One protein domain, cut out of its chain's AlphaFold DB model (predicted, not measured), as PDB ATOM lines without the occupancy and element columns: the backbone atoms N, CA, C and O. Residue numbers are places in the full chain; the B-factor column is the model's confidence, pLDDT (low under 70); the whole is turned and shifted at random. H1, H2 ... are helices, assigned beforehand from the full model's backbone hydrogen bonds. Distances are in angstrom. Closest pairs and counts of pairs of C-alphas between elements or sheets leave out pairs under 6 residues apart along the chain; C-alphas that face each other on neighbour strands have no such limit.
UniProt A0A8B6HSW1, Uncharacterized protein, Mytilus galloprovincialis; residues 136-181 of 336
ATOM      1  N   ASP A 136     -18.571  12.576 -24.013       63.59
ATOM      2  CA  ASP A 136     -18.905  11.147 -24.072       63.59
ATOM      3  C   ASP A 136     -17.795  10.237 -23.525       63.59
ATOM      4  O   ASP A 136     -18.056   9.120 -23.095       63.59
ATOM      5  N   VAL A 137     -16.544  10.710 -23.499       71.88
ATOM      6  CA  VAL A 137     -15.400   9.943 -22.981       71.88
ATOM      7  C   VAL A 137     -15.328   9.976 -21.450       71.88
ATOM      8  O   VAL A 137     -14.676   9.128 -20.843       71.88
ATOM      9  N   LEU A 138     -15.972  10.951 -20.804       81.06
ATOM     10  CA  LEU A 138     -15.931  11.124 -19.351       81.06
ATOM     11  C   LEU A 138     -17.080  10.416 -18.631       81.06
ATOM     12  O   LEU A 138     -16.922  10.065 -17.456       81.06
ATOM     13  N   VAL A 139     -18.209  10.206 -19.308       87.31
ATOM     14  CA  VAL A 139     -19.396   9.568 -18.732       87.31
ATOM     15  C   VAL A 139     -19.072   8.136 -18.308       87.31
ATOM     16  O   VAL A 139     -18.515   7.347 -19.069       87.31
ATOM     17  N   LYS A 140     -19.417   7.798 -17.063       87.88
ATOM     18  CA  LYS A 140     -19.291   6.446 -16.522       87.88
ATOM     19  C   LYS A 140     -20.667   5.806 -16.450       87.88
ATOM     20  O   LYS A 140     -21.562   6.340 -15.800       87.88
ATOM     21  N   GLU A 141     -20.808   4.649 -17.082       88.56
ATOM     22  CA  GLU A 141     -22.052   3.882 -17.082       88.56
ATOM     23  C   GLU A 141     -22.514   3.567 -15.648       88.56
ATOM     24  O   GLU A 141     -21.709   3.202 -14.786       88.56
ATOM     25  N   GLY A 142     -23.808   3.760 -15.376       89.94
ATOM     26  CA  GLY A 142     -24.413   3.494 -14.067       89.94
ATOM     27  C   GLY A 142     -24.166   4.559 -12.989       89.94
ATOM     28  O   GLY A 142     -24.773   4.501 -11.918       89.94
ATOM     29  N   LEU A 143     -23.285   5.538 -13.223       94.25
ATOM     30  CA  LEU A 143     -22.932   6.528 -12.210       94.25
ATOM     31  C   LEU A 143     -24.075   7.529 -11.990       94.25
ATOM     32  O   LEU A 143     -24.381   8.335 -12.864       94.25
ATOM     33  N   GLY A 144     -24.658   7.523 -10.791       93.69
ATOM     34  CA  GLY A 144     -25.740   8.444 -10.430       93.69
ATOM     35  C   GLY A 144     -27.088   8.113 -11.074       93.69
ATOM     36  O   GLY A 144     -27.983   8.959 -11.034       93.69
ATOM     37  N   GLU A 145     -27.232   6.916 -11.653       93.69
ATOM     38  CA  GLU A 145     -28.503   6.401 -12.172       93.69
ATOM     39  C   GLU A 145     -29.559   6.295 -11.071       93.69
ATOM     40  O   GLU A 145     -29.237   6.119  -9.893       93.69
ATOM     41  N   ASN A 146     -30.832   6.409 -11.453       90.44
ATOM     42  CA  ASN A 146     -31.977   6.492 -10.540       90.44
ATOM     43  C   ASN A 146     -31.834   7.588  -9.466       90.44
ATOM     44  O   ASN A 146     -32.340   7.436  -8.353       90.44
ATOM     45  N   GLY A 147     -31.098   8.662  -9.766       91.19
ATOM     46  CA  GLY A 147     -30.831   9.754  -8.825       91.19
ATOM     47  C   GLY A 147     -29.991   9.359  -7.601       91.19
ATOM     48  O   GLY A 147     -29.994  10.080  -6.606       91.19
ATOM     49  N   GLN A 148     -29.281   8.226  -7.636       94.12
ATOM     50  CA  GLN A 148     -28.530   7.748  -6.474       94.12
ATOM     51  C   GLN A 148     -27.347   8.666  -6.124       94.12
ATOM     52  O   GLN A 148     -26.673   9.189  -7.021       94.12
ATOM     53  N   PRO A 149     -27.041   8.847  -4.824       94.50
ATOM     54  CA  PRO A 149     -25.907   9.654  -4.403       94.50
ATOM     55  C   PRO A 149     -24.590   8.995  -4.822       94.50
ATOM     56  O   PRO A 149     -24.389   7.792  -4.655       94.50
ATOM     57  N   VAL A 150     -23.651   9.801  -5.319       93.81
ATOM     58  CA  VAL A 150     -22.318   9.332  -5.710       93.81
ATOM     59  C   VAL A 150     -21.268   9.965  -4.808       93.81
ATOM     60  O   VAL A 150     -21.008  11.166  -4.876       93.81
ATOM     61  N   ASN A 151     -20.617   9.133  -3.997       91.06
ATOM     62  CA  ASN A 151     -19.509   9.556  -3.148       91.06
ATOM     63  C   ASN A 151     -18.167   9.361  -3.856       91.06
ATOM     64  O   ASN A 151     -17.807   8.256  -4.258       91.06
ATOM     65  N   ILE A 152     -17.399  10.444  -3.965       88.75
ATOM     66  CA  ILE A 152     -16.037  10.419  -4.501       88.75
ATOM     67  C   ILE A 152     -15.049  10.443  -3.337       88.75
ATOM     68  O   ILE A 152     -15.010  11.403  -2.566       88.75
ATOM     69  N   SER A 153     -14.195   9.422  -3.251       90.31
ATOM     70  CA  SER A 153     -13.046   9.444  -2.346       90.31
ATOM     71  C   SER A 153     -11.984  10.402  -2.896       90.31
ATOM     72  O   SER A 153     -11.296  10.088  -3.870       90.31
ATOM     73  N   LYS A 154     -11.857  11.588  -2.289       87.44
ATOM     74  CA  LYS A 154     -10.911  12.639  -2.719       87.44
ATOM     75  C   LYS A 154      -9.450  12.177  -2.713       87.44
ATOM     76  O   LYS A 154      -8.666  12.650  -3.533       87.44
ATOM     77  N   ASP A 155      -9.103  11.238  -1.839       90.00
ATOM     78  CA  ASP A 155      -7.740  10.710  -1.705       90.00
ATOM     79  C   ASP A 155      -7.370   9.772  -2.857       90.00
ATOM     80  O   ASP A 155      -6.202   9.667  -3.220       90.00
ATOM     81  N   SER A 156      -8.375   9.141  -3.473       90.75
ATOM     82  CA  SER A 156      -8.198   8.245  -4.622       90.75
ATOM     83  C   SER A 156      -8.021   8.976  -5.960       90.75
ATOM     84  O   SER A 156      -7.697   8.347  -6.967       90.75
ATOM     85  N   LEU A 157      -8.240  10.294  -5.987       92.56
ATOM     86  CA  LEU A 157      -8.123  11.105  -7.197       92.56
ATOM     87  C   LEU A 157      -6.656  11.383  -7.547       92.56
ATOM     88  O   LEU A 157      -5.844  11.689  -6.672       92.56
ATOM     89  N   SER A 158      -6.328  11.357  -8.840       94.38
ATOM     90  CA  SER A 158      -5.036  11.857  -9.323       94.38
ATOM     91  C   SER A 158      -4.901  13.363  -9.066       94.38
ATOM     92  O   SER A 158      -5.894  14.074  -8.901       94.38
ATOM     93  N   GLU A 159      -3.678  13.895  -9.076       94.75
ATOM     94  CA  GLU A 159      -3.460  15.339  -8.884       94.75
ATOM     95  C   GLU A 159      -4.126  16.200  -9.971       94.75
ATOM     96  O   GLU A 159      -4.520  17.337  -9.720       94.75
ATOM     97  N   GLU A 160      -4.301  15.661 -11.176       92.94
ATOM     98  CA  GLU A 160      -5.098  16.295 -12.228       92.94
ATOM     99  C   GLU A 160      -6.588  16.309 -11.877       92.94
ATOM    100  O   GLU A 160      -7.199  17.371 -11.837       92.94
ATOM    101  N   GLN A 161      -7.149  15.166 -11.484       93.56
ATOM    102  CA  GLN A 161      -8.554  15.070 -11.087       93.56
ATOM    103  C   GLN A 161      -8.877  15.930  -9.860       93.56
ATOM    104  O   GLN A 161      -9.957  16.510  -9.774       93.56
ATOM    105  N   LYS A 162      -7.941  16.059  -8.911       95.00
ATOM    106  CA  LYS A 162      -8.074  16.970  -7.765       95.00
ATOM    107  C   LYS A 162      -8.112  18.433  -8.203       95.00
ATOM    108  O   LYS A 162      -8.838  19.215  -7.590       95.00
ATOM    109  N   ARG A 163      -7.338  18.816  -9.227       94.44
ATOM    110  CA  ARG A 163      -7.392  20.167  -9.808       94.44
ATOM    111  C   ARG A 163      -8.742  20.408 -10.468       94.44
ATOM    112  O   ARG A 163      -9.382  21.390 -10.116       94.44
ATOM    113  N   ASP A 164      -9.207  19.492 -11.310       92.88
ATOM    114  CA  ASP A 164     -10.510  19.610 -11.978       92.88
ATOM    115  C   ASP A 164     -11.659  19.693 -10.971       92.88
ATOM    116  O   ASP A 164     -12.526  20.555 -11.078       92.88
ATOM    117  N   TYR A 165     -11.624  18.848  -9.936       93.94
ATOM    118  CA  TYR A 165     -12.575  18.891  -8.831       93.94
ATOM    119  C   TYR A 165     -12.605  20.275  -8.171       93.94
ATOM    120  O   TYR A 165     -13.671  20.866  -8.026       93.94
ATOM    121  N   LYS A 166     -11.441  20.825  -7.795       95.06
ATOM    122  CA  LYS A 166     -11.352  22.150  -7.157       95.06
ATOM    123  C   LYS A 166     -11.809  23.275  -8.086       95.06
ATOM    124  O   LYS A 166     -12.511  24.176  -7.634       95.06
ATOM    125  N   THR A 167     -11.419  23.229  -9.357       94.50
ATOM    126  CA  THR A 167     -11.797  24.231 -10.362       94.50
ATOM    127  C   THR A 167     -13.302  24.229 -10.602       94.50
ATOM    128  O   THR A 167     -13.905  25.296 -10.576       94.50
ATOM    129  N   GLY A 168     -13.920  23.054 -10.739       93.56
ATOM    130  CA  GLY A 168     -15.367  22.936 -10.931       93.56
ATOM    131  C   GLY A 168     -16.171  23.543  -9.779       93.56
ATOM    132  O   GLY A 168     -17.079  24.336 -10.013       93.56
ATOM    133  N   TRP A 169     -15.767  23.264  -8.532       94.25
ATOM    134  CA  TRP A 169     -16.367  23.892  -7.348       94.25
ATOM    135  C   TRP A 169     -16.168  25.407  -7.314       94.25
ATOM    136  O   TRP A 169     -17.085  26.133  -6.945       94.25
ATOM    137  N   LYS A 170     -14.979  25.890  -7.687       95.62
ATOM    138  CA  LYS A 170     -14.678  27.325  -7.706       95.62
ATOM    139  C   LYS A 170     -15.518  28.071  -8.745       95.62
ATOM    140  O   LYS A 170     -15.943  29.187  -8.469       95.62
ATOM    141  N   ASN A 171     -15.715  27.480  -9.920       92.31
ATOM    142  CA  ASN A 171     -16.383  28.142 -11.037       92.31
ATOM    143  C   ASN A 171     -17.910  28.085 -10.924       92.31
ATOM    144  O   ASN A 171     -18.562  29.061 -11.272       92.31
ATOM    145  N   ASN A 172     -18.463  26.975 -10.423       92.81
ATOM    146  CA  ASN A 172     -19.906  26.718 -10.485       92.81
ATOM    147  C   ASN A 172     -20.583  26.566  -9.113       92.81
ATOM    148  O   ASN A 172     -21.791  26.387  -9.047       92.81
ATOM    149  N   ALA A 173     -19.828  26.580  -8.009       94.75
ATOM    150  CA  ALA A 173     -20.332  26.321  -6.652       94.75
ATOM    151  C   ALA A 173     -20.990  24.934  -6.445       94.75
ATOM    152  O   ALA A 173     -21.616  24.690  -5.415       94.75
ATOM    153  N   PHE A 174     -20.777  23.994  -7.371       94.75
ATOM    154  CA  PHE A 174     -21.159  22.587  -7.249       94.75
ATOM    155  C   PHE A 174     -20.095  21.655  -7.847       94.75
ATOM    156  O   PHE A 174     -19.107  22.078  -8.451       94.75
ATOM    157  N   ASN A 175     -20.289  20.345  -7.682       95.19
ATOM    158  CA  ASN A 175     -19.349  19.321  -8.134       95.19
ATOM    159  C   ASN A 175     -19.450  19.048  -9.649       95.19
ATOM    160  O   ASN A 175     -19.908  17.985 -10.077       95.19
ATOM    161  N   GLU A 176     -18.987  19.995 -10.463       94.81
ATOM    162  CA  GLU A 176     -18.932  19.853 -11.924       94.81
ATOM    163  C   GLU A 176     -18.121  18.617 -12.347       94.81
ATOM    164  O   GLU A 176     -18.521  17.880 -13.244       94.81
ATOM    165  N   TYR A 177     -17.020  18.317 -11.647       94.12
ATOM    166  CA  TYR A 177     -16.196  17.136 -11.915       94.12
ATOM    167  C   TYR A 177     -17.011  15.836 -11.903       94.12
ATOM    168  O   TYR A 177     -16.817  14.970 -12.762       94.12
ATOM    169  N   LEU A 178     -17.914  15.686 -10.933       94.81
ATOM    170  CA  LEU A 178     -18.828  14.551 -10.871       94.81
ATOM    171  C   LEU A 178     -19.925  14.659 -11.929       94.81
ATOM    172  O   LEU A 178     -20.196  13.671 -12.606       94.81
ATOM    173  N   SER A 179     -20.514  15.844 -12.100       95.38
ATOM    174  CA  SER A 179     -21.552  16.086 -13.107       95.38
ATOM    175  C   SER A 179     -21.079  15.704 -14.513       95.38
ATOM    176  O   SER A 179     -21.839  15.103 -15.264       95.38
ATOM    177  N   ASN A 180     -19.808  15.944 -14.843       94.69
ATOM    178  CA  ASN A 180     -19.206  15.576 -16.126       94.69
ATOM    179  C   ASN A 180     -19.060  14.062 -16.352       94.69
ATOM    180  O   ASN A 180     -18.715  13.632 -17.447       94.69
ATOM    181  N   ARG A 181     -19.275  13.247 -15.313       94.31
ATOM    182  CA  ARG A 181     -19.157  11.780 -15.352       94.31
ATOM    183  C   ARG A 181     -20.504  11.075 -15.216       94.31
ATOM    184  O   ARG A 181     -20.548   9.857 -15.359       94.31
TER     185      ARG A 181
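This is residues 136 to 181 of the 336 residues of an uncharacterized protein of Mytilus galloprovincialis (UniProt A0A8B6HSW1). With little regular structure, the model is a wide loop, residues 136 to 158, that swings out and back to helix H1 at one side, after which short H2 folds back toward the middle. The printed part has 46 residues, 18 of them in two named helices, H1 then H2, with no named strand; the class is all helix. It is rounded and only just compact, close to loose, with a radius of gyration of the C-alphas of 10.8 A and spans of 27 by 22 by 21 A.

Residues 136 to 158 hold no named element; C-alpha 136 is at (-18.905, 11.147, -24.072). H1, residues 159 to 172, is 20.1 A long and begins at (-3.460, 15.339, -8.884). H2, residues 176 to 179, ends at (-21.552, 16.086, -13.107).

H1 and H2 touch, their closest C-alphas, of Gly 168 and Glu 176, 4.8 A apart. Every O i to N i+4 pair in H1 is within hydrogen-bond range; H2 is too short for such a pair.

The C-alphas farthest apart, of Asn 146 and Glu 159, are 29.9 A apart. The printed part has no cut, and the link from H1 to H2 is tight. Residue 136 alone has pLDDT under 70.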